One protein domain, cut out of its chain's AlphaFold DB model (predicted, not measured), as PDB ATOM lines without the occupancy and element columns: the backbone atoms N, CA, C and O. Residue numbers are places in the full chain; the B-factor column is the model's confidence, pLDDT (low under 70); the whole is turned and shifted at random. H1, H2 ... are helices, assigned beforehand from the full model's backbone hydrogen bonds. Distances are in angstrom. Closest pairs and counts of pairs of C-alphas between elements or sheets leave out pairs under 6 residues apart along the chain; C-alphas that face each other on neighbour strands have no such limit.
ATOM      1  N   THR A 423     -19.181   6.227  31.174       79.56
ATOM      2  CA  THR A 423     -18.810   7.568  31.659       79.56
ATOM      3  C   THR A 423     -20.006   8.343  32.211       79.56
ATOM      4  O   THR A 423     -19.845   9.266  33.005       79.56
ATOM      5  N   HIS A 424     -21.232   7.919  31.888       84.50
ATOM      6  CA  HIS A 424     -22.461   8.464  32.461       84.50
ATOM      7  C   HIS A 424     -22.516   8.375  33.998       84.50
ATOM      8  O   HIS A 424     -23.194   9.193  34.620       84.50
ATOM      9  N   VAL A 425     -21.782   7.445  34.625       85.06
ATOM     10  CA  VAL A 425     -21.661   7.354  36.090       85.06
ATOM     11  C   VAL A 425     -20.928   8.575  36.668       85.06
ATOM     12  O   VAL A 425     -21.273   9.051  37.751       85.06
ATOM     13  N   CYS A 426     -19.991   9.165  35.921       92.69
ATOM     14  CA  CYS A 426     -19.237  10.349  36.341       92.69
ATOM     15  C   CYS A 426     -20.047  11.653  36.245       92.69
ATOM     16  O   CYS A 426     -19.697  12.660  36.864       92.69
ATOM     17  N   ALA A 427     -21.195  11.645  35.557       90.50
ATOM     18  CA  ALA A 427     -22.077  12.810  35.476       90.50
ATOM     19  C   ALA A 427     -22.643  13.243  36.845       90.50
ATOM     20  O   ALA A 427     -23.076  14.387  36.995       90.50
ATOM     21  N   ALA A 428     -22.619  12.357  37.850       88.00
ATOM     22  CA  ALA A 428     -23.051  12.654  39.215       88.00
ATOM     23  C   ALA A 428     -22.128  13.648  39.954       88.00
ATOM     24  O   ALA A 428     -22.573  14.297  40.905       88.00
ATOM     25  N   PHE A 429     -20.871  13.802  39.519       88.31
ATOM     26  CA  PHE A 429     -19.938  14.767  40.100       88.31
ATOM     27  C   PHE A 429     -20.277  16.191  39.656       88.31
ATOM     28  O   PHE A 429     -20.547  16.454  38.478       88.31
ATOM     29  N   LYS A 430     -20.297  17.118  40.621       86.69
ATOM     30  CA  LYS A 430     -20.629  18.532  40.380       86.69
ATOM     31  C   LYS A 430     -19.418  19.344  39.938       86.69
ATOM     32  O   LYS A 430     -19.596  20.294  39.181       86.69
ATOM     33  N   SER A 431     -18.225  18.989  40.418       96.12
ATOM     34  CA  SER A 431     -16.981  19.611  39.978       96.12
ATOM     35  C   SER A 431     -16.554  19.048  38.623       96.12
ATOM     36  O   SER A 431     -16.662  17.844  38.384       96.12
ATOM     37  N   VAL A 432     -16.065  19.926  37.745       92.69
ATOM     38  CA  VAL A 432     -15.502  19.538  36.443       92.69
ATOM     39  C   VAL A 432     -14.257  18.674  36.643       92.69
ATOM     40  O   VAL A 432     -14.119  17.658  35.970       92.69
ATOM     41  N   ASP A 433     -13.423  19.010  37.629       91.00
ATOM     42  CA  ASP A 433     -12.186  18.276  37.915       91.00
ATOM     43  C   ASP A 433     -12.477  16.873  38.464       91.00
ATOM     44  O   ASP A 433     -11.889  15.896  38.012       91.00
ATOM     45  N   GLU A 434     -13.444  16.742  39.382       88.75
ATOM     46  CA  GLU A 434     -13.860  15.437  39.924       88.75
ATOM     47  C   GLU A 434     -14.481  14.549  38.839       88.75
ATOM     48  O   GLU A 434     -14.252  13.339  38.804       88.75
ATOM     49  N   ARG A 435     -15.261  15.151  37.930       93.50
ATOM     50  CA  ARG A 435     -15.835  14.436  36.790       93.50
ATOM     51  C   ARG A 435     -14.742  13.946  35.845       93.50
ATOM     52  O   ARG A 435     -14.761  12.771  35.498       93.50
ATOM     53  N   SER A 436     -13.786  14.806  35.492       93.25
ATOM     54  CA  SER A 436     -12.655  14.445  34.629       93.25
ATOM     55  C   SER A 436     -11.808  13.332  35.247       93.25
ATOM     56  O   SER A 436     -11.479  12.373  34.563       93.25
ATOM     57  N   GLN A 437     -11.515  13.397  36.551       92.50
ATOM     58  CA  GLN A 437     -10.765  12.344  37.250       92.50
ATOM     59  C   GLN A 437     -11.512  11.004  37.273       92.50
ATOM     60  O   GLN A 437     -10.901   9.943  37.122       92.50
ATOM     61  N   CYS A 438     -12.834  11.039  37.453       96.19
ATOM     62  CA  CYS A 438     -13.676   9.847  37.377       96.19
ATOM     63  C   CYS A 438     -13.666   9.236  35.966       96.19
ATOM     64  O   CYS A 438     -13.501   8.024  35.828       96.19
ATOM     65  N   GLU A 439     -13.816  10.065  34.927       94.62
ATOM     66  CA  GLU A 439     -13.812   9.621  33.529       94.62
ATOM     67  C   GLU A 439     -12.459   9.008  33.152       94.62
ATOM     68  O   GLU A 439     -12.423   7.881  32.661       94.62
ATOM     69  N   ASP A 440     -11.359   9.683  33.487       94.56
ATOM     70  CA  ASP A 440      -9.993   9.207  33.257       94.56
ATOM     71  C   ASP A 440      -9.727   7.864  33.959       94.56
ATOM     72  O   ASP A 440      -9.149   6.953  33.367       94.56
ATOM     73  N   SER A 441     -10.221   7.691  35.191       93.50
ATOM     74  CA  SER A 441     -10.094   6.430  35.937       93.50
ATOM     75  C   SER A 441     -10.876   5.278  35.296       93.50
ATOM     76  O   SER A 441     -10.384   4.149  35.250       93.50
ATOM     77  N   LEU A 442     -12.090   5.539  34.794       92.12
ATOM     78  CA  LEU A 442     -12.897   4.529  34.096       92.12
ATOM     79  C   LEU A 442     -12.276   4.138  32.754       92.12
ATOM     80  O   LEU A 442     -12.263   2.957  32.405       92.12
ATOM     81  N   ILE A 443     -11.744   5.116  32.018       93.56
ATOM     82  CA  ILE A 443     -11.036   4.875  30.762       93.56
ATOM     83  C   ILE A 443      -9.787   4.032  31.029       93.56
ATOM     84  O   ILE A 443      -9.605   3.013  30.368       93.56
ATOM     85  N   LEU A 444      -8.987   4.375  32.044       93.94
ATOM     86  CA  LEU A 444      -7.794   3.616  32.432       93.94
ATOM     87  C   LEU A 444      -8.124   2.155  32.788       93.94
ATOM     88  O   LEU A 444      -7.460   1.234  32.310       93.94
ATOM     89  N   GLN A 445      -9.183   1.924  33.576       91.44
ATOM     90  CA  GLN A 445      -9.638   0.571  33.934       91.44
ATOM     91  C   GLN A 445     -10.096  -0.258  32.728       91.44
ATOM     92  O   GLN A 445     -10.030  -1.486  32.776       91.44
ATOM     93  N   HIS A 446     -10.561   0.389  31.658       90.69
ATOM     94  CA  HIS A 446     -10.984  -0.285  30.434       90.69
ATOM     95  C   HIS A 446      -9.827  -0.512  29.455       90.69
ATOM     96  O   HIS A 446      -9.725  -1.585  28.857       90.69
ATOM     97  N   ALA A 447      -8.952   0.487  29.310       91.75
ATOM     98  CA  ALA A 447      -7.860   0.503  28.349       91.75
ATOM     99  C   ALA A 447      -6.778  -0.532  28.684       91.75
ATOM    100  O   ALA A 447      -6.357  -1.277  27.798       91.75
ATOM    101  N   LEU A 448      -6.373  -0.635  29.959       92.31
ATOM    102  CA  LEU A 448      -5.270  -1.516  30.367       92.31
ATOM    103  C   LEU A 448      -5.547  -3.010  30.100       92.31
ATOM    104  O   LEU A 448      -4.715  -3.646  29.453       92.31
ATOM    105  N   PRO A 449      -6.690  -3.606  30.505       88.06
ATOM    106  CA  PRO A 449      -6.935  -5.033  30.266       88.06
ATOM    107  C   PRO A 449      -7.102  -5.385  28.784       88.06
ATOM    108  O   PRO A 449      -6.795  -6.506  28.379       88.06
ATOM    109  N   GLN A 450      -7.602  -4.441  27.979       90.69
ATOM    110  CA  GLN A 450      -7.826  -4.640  26.545       90.69
ATOM    111  C   GLN A 450      -6.625  -4.265  25.680       90.69
ATOM    112  O   GLN A 450      -6.620  -4.605  24.498       90.69
ATOM    113  N   LYS A 451      -5.609  -3.612  26.260       91.81
ATOM    114  CA  LYS A 451      -4.446  -3.076  25.543       91.81
ATOM    115  C   LYS A 451      -4.843  -2.080  24.449       91.81
ATOM    116  O   LYS A 451      -4.260  -2.053  23.368       91.81
ATOM    117  N   ASP A 452      -5.861  -1.270  24.727       93.62
ATOM    118  CA  ASP A 452      -6.389  -0.300  23.773       93.62
ATOM    119  C   ASP A 452      -5.700   1.066  23.933       93.62
ATOM    120  O   ASP A 452      -6.104   1.905  24.741       93.62
ATOM    121  N   LEU A 453      -4.654   1.300  23.133       92.44
ATOM    122  CA  LEU A 453      -3.962   2.594  23.078       92.44
ATOM    123  C   LEU A 453      -4.885   3.738  22.629       92.44
ATOM    124  O   LEU A 453      -4.682   4.880  23.042       92.44
ATOM    125  N   GLN A 454      -5.916   3.461  21.818       93.88
ATOM    126  CA  GLN A 454      -6.877   4.494  21.419       93.88
ATOM    127  C   GLN A 454      -7.739   4.919  22.606       93.88
ATOM    128  O   GLN A 454      -8.057   6.100  22.729       93.88
ATOM    129  N   ALA A 455      -8.069   3.988  23.506       92.00
ATOM    130  CA  ALA A 455      -8.747   4.315  24.753       92.00
ATOM    131  C   ALA A 455      -7.851   5.147  25.686       92.00
ATOM    132  O   ALA A 455      -8.333   6.140  26.223       92.00
ATOM    133  N   CYS A 456      -6.551   4.839  25.818       93.19
ATOM    134  CA  CYS A 456      -5.627   5.684  26.598       93.19
ATOM    135  C   CYS A 456      -5.593   7.136  26.093       93.19
ATOM    136  O   CYS A 456      -5.562   8.067  26.896       93.19
ATOM    137  N   ALA A 457      -5.676   7.351  24.775       95.38
ATOM    138  CA  ALA A 457      -5.690   8.693  24.189       95.38
ATOM    139  C   ALA A 457      -6.918   9.542  24.591       95.38
ATOM    140  O   ALA A 457      -6.883  10.765  24.440       95.38
ATOM    141  N   LEU A 458      -7.983   8.918  25.114       95.31
ATOM    142  CA  LEU A 458      -9.180   9.598  25.623       95.31
ATOM    143  C   LEU A 458      -9.022  10.118  27.065       95.31
ATOM    144  O   LEU A 458      -9.911  10.818  27.544       95.31
ATOM    145  N   ILE A 459      -7.922   9.787  27.753       95.38
ATOM    146  CA  ILE A 459      -7.617  10.274  29.106       95.38
ATOM    147  C   ILE A 459      -7.189  11.750  29.037       95.38
ATOM    148  O   ILE A 459      -6.272  12.111  28.292       95.38
ATOM    149  N   HIS A 460      -7.840  12.606  29.826       95.31
ATOM    150  CA  HIS A 460      -7.622  14.054  29.830       95.31
ATOM    151  C   HIS A 460      -6.362  14.447  30.605       95.31
ATOM    152  O   HIS A 460      -5.605  15.319  30.166       95.31
ATOM    153  N   ASN A 461      -6.124  13.824  31.759       96.31
ATOM    154  CA  ASN A 461      -4.926  14.055  32.554       96.31
ATOM    155  C   ASN A 461      -3.682  13.461  31.865       96.31
ATOM    156  O   ASN A 461      -3.591  12.252  31.653       96.31
ATOM    157  N   ASN A 462      -2.699  14.313  31.550       94.19
ATOM    158  CA  ASN A 462      -1.517  13.903  30.787       94.19
ATOM    159  C   ASN A 462      -0.679  12.824  31.494       94.19
ATOM    160  O   ASN A 462      -0.261  11.875  30.846       94.19
ATOM    161  N   GLU A 463      -0.483  12.928  32.812       93.00
ATOM    162  CA  GLU A 463       0.293  11.944  33.584       93.00
ATOM    163  C   GLU A 463      -0.390  10.569  33.583       93.00
ATOM    164  O   GLU A 463       0.252   9.535  33.412       93.00
ATOM    165  N   THR A 464      -1.719  10.550  33.719       93.69
ATOM    166  CA  THR A 464      -2.519   9.317  33.707       93.69
ATOM    167  C   THR A 464      -2.531   8.678  32.318       93.69
ATOM    168  O   THR A 464      -2.475   7.454  32.196       93.69
ATOM    169  N   ARG A 465      -2.562   9.498  31.259       97.69
ATOM    170  CA  ARG A 465      -2.448   9.034  29.874       97.69
ATOM    171  C   ARG A 465      -1.080   8.416  29.598       97.69
ATOM    172  O   ARG A 465      -1.026   7.293  29.107       97.69
ATOM    173  N   GLU A 466       0.000   9.107  29.956       93.56
ATOM    174  CA  GLU A 466       1.370   8.599  29.797       93.56
ATOM    175  C   GLU A 466       1.565   7.284  30.559       93.56
ATOM    176  O   GLU A 466       2.144   6.338  30.026       93.56
ATOM    177  N   TYR A 467       1.018   7.185  31.775       94.44
ATOM    178  CA  TYR A 467       1.011   5.940  32.541       94.44
ATOM    179  C   TYR A 467       0.274   4.806  31.806       94.44
ATOM    180  O   TYR A 467       0.808   3.704  31.691       94.44
ATOM    181  N   CYS A 468      -0.920   5.079  31.269       96.75
ATOM    182  CA  CYS A 468      -1.713   4.114  30.499       96.75
ATOM    183  C   CYS A 468      -0.947   3.578  29.280       96.75
ATOM    184  O   CYS A 468      -0.850   2.368  29.079       96.75
ATOM    185  N   GLU A 469      -0.370   4.483  28.483       96.00
ATOM    186  CA  GLU A 469       0.383   4.142  27.275       96.00
ATOM    187  C   GLU A 469       1.645   3.338  27.603       96.00
ATOM    188  O   GLU A 469       1.902   2.303  26.982       96.00
ATOM    189  N   LEU A 470       2.405   3.768  28.616       92.44
ATOM    190  CA  LEU A 470       3.626   3.089  29.042       92.44
ATOM    191  C   LEU A 470       3.341   1.666  29.533       92.44
ATOM    192  O   LEU A 470       4.059   0.735  29.166       92.44
ATOM    193  N   GLU A 471       2.295   1.486  30.337       93.38
ATOM    194  CA  GLU A 471       1.911   0.184  30.881       93.38
ATOM    195  C   GLU A 471       1.486  -0.787  29.764       93.38
ATOM    196  O   GLU A 471       1.921  -1.940  29.753       93.38
ATOM    197  N   ILE A 472       0.712  -0.330  28.768       92.88
ATOM    198  CA  ILE A 472       0.341  -1.167  27.610       92.88
ATOM    199  C   ILE A 472       1.582  -1.583  26.814       92.88
ATOM    200  O   ILE A 472       1.746  -2.769  26.510       92.88
ATOM    201  N   VAL A 473       2.491  -0.643  26.529       89.31
ATOM    202  CA  VAL A 473       3.745  -0.934  25.815       89.31
ATOM    203  C   VAL A 473       4.599  -1.942  26.591       89.31
ATOM    204  O   VAL A 473       5.132  -2.882  25.998       89.31
ATOM    205  N   GLN A 474       4.689  -1.816  27.919       86.62
ATOM    206  CA  GLN A 474       5.395  -2.788  28.760       86.62
ATOM    207  C   GLN A 474       4.749  -4.179  28.700       86.62
ATOM    208  O   GLN A 474       5.452  -5.180  28.544       86.62
ATOM    209  N   GLN A 475       3.419  -4.269  28.767       85.44
ATOM    210  CA  GLN A 475       2.709  -5.547  28.670       85.44
ATOM    211  C   GLN A 475       2.839  -6.211  27.292       85.44
ATOM    212  O   GLN A 475       2.768  -7.441  27.194       85.44
ATOM    213  N   ASP A 476       2.980  -5.436  26.218       83.25
ATOM    214  CA  ASP A 476       3.253  -5.960  24.878       83.25
ATOM    215  C   ASP A 476       4.703  -6.413  24.722       83.25
ATOM    216  O   ASP A 476       4.935  -7.506  24.202       83.25
ATOM    217  N   ALA A 477       5.661  -5.663  25.269       76.31
ATOM    218  CA  ALA A 477       7.062  -6.070  25.308       76.31
ATOM    219  C   ALA A 477       7.256  -7.390  26.077       76.31
ATOM    220  O   ALA A 477       7.934  -8.295  25.591       76.31
ATOM    221  N   ILE A 478       6.605  -7.548  27.238       77.31
ATOM    222  CA  ILE A 478       6.632  -8.798  28.018       77.31
ATOM    223  C   ILE A 478       6.044  -9.958  27.203       77.31
ATOM    224  O   ILE A 478       6.652 -11.023  27.113       77.31
ATOM    225  N   ARG A 479       4.895  -9.753  26.545       80.56
ATOM    226  CA  ARG A 479       4.253 -10.791  25.721       80.56
ATOM    227  C   ARG A 479       5.116 -11.199  24.523       80.56
ATOM    228  O   ARG A 479       5.173 -12.385  24.186       80.56
ATOM    229  N   ALA A 480       5.763 -10.235  23.870       77.25
ATOM    230  CA  ALA A 480       6.689 -10.494  22.774       77.25
ATOM    231  C   ALA A 480       7.893 -11.315  23.261       77.25
ATOM    232  O   ALA A 480       8.233 -12.323  22.643       77.25
ATOM    233  N   ALA A 481       8.463 -10.960  24.419       76.50
ATOM    234  CA  ALA A 481       9.543 -11.717  25.047       76.50
ATOM    235  C   ALA A 481       9.123 -13.156  25.403       76.50
ATOM    236  O   ALA A 481       9.866 -14.101  25.133       76.50
ATOM    237  N   ASP A 482       7.916 -13.352  25.940       79.44
ATOM    238  CA  ASP A 482       7.384 -14.684  26.254       79.44
ATOM    239  C   ASP A 482       7.144 -15.530  24.996       79.44
ATOM    240  O   ASP A 482       7.415 -16.732  24.987       79.44
ATOM    241  N   THR A 483       6.687 -14.903  23.909       82.25
ATOM    242  CA  THR A 483       6.488 -15.572  22.617       82.25
ATOM    243  C   THR A 483       7.826 -15.966  21.992       82.25
ATOM    244  O   THR A 483       7.986 -17.115  21.577       82.25
ATOM    245  N   ALA A 484       8.816 -15.070  22.001       80.69
ATOM    246  CA  ALA A 484      10.174 -15.362  21.546       80.69
ATOM    247  C   ALA A 484      10.798 -16.504  22.365       80.69
ATOM    248  O   ALA A 484      11.366 -17.446  21.815       80.69
ATOM    249  N   LYS A 485      10.605 -16.496  23.688       86.06
ATOM    250  CA  LYS A 485      11.029 -17.586  24.574       86.06
ATOM    251  C   LYS A 485      10.351 -18.913  24.230       86.06
ATOM    252  O   LYS A 485      11.026 -19.941  24.180       86.06
ATOM    253  N   ALA A 486       9.041 -18.910  23.985       82.81
ATOM    254  CA  ALA A 486       8.311 -20.111  23.584       82.81
ATOM    255  C   ALA A 486       8.824 -20.662  22.245       82.81
ATOM    256  O   ALA A 486       9.039 -21.866  22.128       82.81
ATOM    257  N   GLN A 487       9.103 -19.792  21.272       84.75
ATOM    258  CA  GLN A 487       9.705 -20.177  19.993       84.75
ATOM    259  C   GLN A 487      11.119 -20.746  20.169       84.75
ATOM    260  O   GLN A 487      11.421 -21.796  19.602       84.75
ATOM    261  N   CYS A 488      11.954 -20.141  21.023       84.69
ATOM    262  CA  CYS A 488      13.272 -20.683  21.355       84.69
ATOM    263  C   CYS A 488      13.186 -22.103  21.927       84.69
ATOM    264  O   CYS A 488      14.031 -22.938  21.615       84.69
ATOM    265  N   LEU A 489      12.166 -22.405  22.739       85.56
ATOM    266  CA  LEU A 489      11.960 -23.738  23.321       85.56
ATOM    267  C   LEU A 489      11.490 -24.792  22.303       85.56
ATOM    268  O   LEU A 489      11.610 -25.984  22.579       85.56
ATOM    269  N   LEU A 490      10.989 -24.383  21.133       86.62
ATOM    270  CA  LEU A 490      10.600 -25.296  20.048       86.62
ATOM    271  C   LEU A 490      11.787 -25.756  19.185       86.62
ATOM    272  O   LEU A 490      11.618 -26.646  18.349       86.62
ATOM    273  N   LEU A 491      12.986 -25.191  19.376       88.06
ATOM    274  CA  LEU A 491      14.184 -25.602  18.642       88.06
ATOM    275  C   LEU A 491      14.564 -27.054  18.971       88.06
ATOM    276  O   LEU A 491      14.465 -27.501  20.113       88.06
ATOM    277  N   SER A 492      15.012 -27.795  17.956       73.94
ATOM    278  CA  SER A 492      15.190 -29.254  18.015       73.94
ATOM    279  C   SER A 492      16.394 -29.721  18.840       73.94
ATOM    280  O   SER A 492      16.458 -30.894  19.214       73.94
ATOM    281  N   THR A 493      17.348 -28.834  19.144       89.94
ATOM    282  CA  THR A 493      18.554 -29.170  19.912       89.94
ATOM    283  C   THR A 493      18.708 -28.270  21.135       89.94
ATOM    284  O   THR A 493      18.461 -27.068  21.077       89.94
ATOM    285  N   GLN A 494      19.185 -28.836  22.249       80.38
ATOM    286  CA  GLN A 494      19.443 -28.073  23.480       80.38
ATOM    287  C   GLN A 494      20.468 -26.945  23.279       80.38
ATOM    288  O   GLN A 494      20.372 -25.907  23.926       80.38
ATOM    289  N   SER A 495      21.429 -27.125  22.365       83.75
ATOM    290  CA  SER A 495      22.414 -26.091  22.017       83.75
ATOM    291  C   SER A 495      21.748 -24.887  21.340       83.75
ATOM    292  O   SER A 495      21.990 -23.747  21.738       83.75
ATOM    293  N   ALA A 496      20.848 -25.131  20.379       79.62
ATOM    294  CA  ALA A 496      20.090 -24.078  19.708       79.62
ATOM    295  C   ALA A 496      19.119 -23.373  20.671       79.62
ATOM    296  O   ALA A 496      19.071 -22.144  20.697       79.62
ATOM    297  N   GLN A 497      18.432 -24.129  21.537       85.56
ATOM    298  CA  GLN A 497      17.586 -23.573  22.602       85.56
ATOM    299  C   GLN A 497      18.386 -22.642  23.528       85.56
ATOM    300  O   GLN A 497      17.971 -21.512  23.774       85.56
ATOM    301  N   ALA A 498      19.555 -23.081  24.010       77.38
ATOM    302  CA  ALA A 498      20.392 -22.299  24.920       77.38
ATOM    303  C   ALA A 498      20.951 -21.023  24.270       77.38
ATOM    304  O   ALA A 498      20.957 -19.966  24.901       77.38
ATOM    305  N   LYS A 499      21.388 -21.095  23.005       83.25
ATOM    306  CA  LYS A 499      21.832 -19.913  22.249       83.25
ATOM    307  C   LYS A 499      20.688 -18.922  22.033       83.25
ATOM    308  O   LYS A 499      20.862 -17.744  22.327       83.25
ATOM    309  N   CYS A 500      19.521 -19.400  21.603       85.69
ATOM    310  CA  CYS A 500      18.335 -18.569  21.388       85.69
ATOM    311  C   CYS A 500      17.903 -17.861  22.682       85.69
ATOM    312  O   CYS A 500      17.765 -16.643  22.693       85.69
ATOM    313  N   LEU A 501      17.811 -18.596  23.801       82.50
ATOM    314  CA  LEU A 501      17.477 -18.040  25.119       82.50
ATOM    315  C   LEU A 501      18.505 -17.012  25.627       82.50
ATOM    316  O   LEU A 501      18.127 -16.054  26.299       82.50
ATOM    317  N   ASN A 502      19.792 -17.185  25.308       81.44
ATOM    318  CA  ASN A 502      20.823 -16.200  25.643       81.44
ATOM    319  C   ASN A 502      20.693 -14.913  24.816       81.44
ATOM    320  O   ASN A 502      20.873 -13.834  25.375       81.44
ATOM    321  N   ILE A 503      20.357 -15.013  23.524       78.38
ATOM    322  CA  ILE A 503      20.159 -13.851  22.640       78.38
ATOM    323  C   ILE A 503      18.992 -12.987  23.135       78.38
ATOM    324  O   ILE A 503      19.125 -11.771  23.213       78.38
ATOM    325  N   ILE A 504      17.887 -13.605  23.565       79.81
ATOM    326  CA  ILE A 504      16.730 -12.881  24.120       79.81
ATOM    327  C   ILE A 504      16.926 -12.416  25.580       79.81
ATOM    328  O   ILE A 504      15.974 -11.969  26.217       79.81
ATOM    329  N   GLY A 505      18.137 -12.534  26.140       71.19
ATOM    330  CA  GLY A 505      18.465 -12.028  27.479       71.19
ATOM    331  C   GLY A 505      17.982 -12.892  28.653       71.19
ATOM    332  O   GLY A 505      17.994 -12.432  29.789       71.19
ATOM    333  N   PHE A 506      17.591 -14.152  28.421       60.50
ATOM    334  CA  PHE A 506      17.147 -15.092  29.464       60.50
ATOM    335  C   PHE A 506      18.260 -16.032  29.974       60.50
ATOM    336  O   PHE A 506      17.988 -17.021  30.662       60.50
TER     337      PHE A 506
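AT A GLANCE: This is residues 423 to 506 of the 557 residues of an uncharacterized protein of Candidatus Peregrinibacteria bacterium (UniProt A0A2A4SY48). Two long helices, H2 and H4, are staggered side by side into a rod; H1 folds back along H2's start, H5 along H4's end, and small H3 packs on both long helices where they overlap. The printed part, 84 residues with five named helices, H1 to H5 in chain order, is all helix. It is extended: radius of gyration of the C-alphas 19.7 A, spans 65 by 20 by 15 A.

HOW THE PARTS SIT: H1, residues 423 to 428, forms a hairpin with H2, residues 432 to 450, closest at C-alphas 426 and 435, 5.3 A. H3, residues 453 to 456, touches H2, closest at C-alphas 455 and 447, 5.3 A. H4, residues 462 to 489, touches H2 with residues 464 to 472 alone, a shallow tilt of 6 degrees, the same way; C-alphas 472 and 448 are closest, 6.3 A. H5, residues 494 to 503, forms a hairpin with H4, closest at C-alphas 497 and 488, 5.3 A. Every O i to N i+4 pair is within hydrogen-bond range in H4 and H5, 13 of 15 in H2, 0 of 2 in H1, where 2 of 3 O i to N i+3 pairs are; H3 is too short.

IN THESE COORDINATES: H1 begins at C-alpha 423 (-18.810, 7.568, 31.659); H5 ends at C-alpha 503 (20.159, -13.851, 22.640). H2 is 27.2 A long, H4 40.7 A.

THE WHOLE: C-alphas 430 and 493 are farthest apart, 65.0 A. The printed part has no cut, its links between helices are tight, and residue 506 alone has pLDDT under 70.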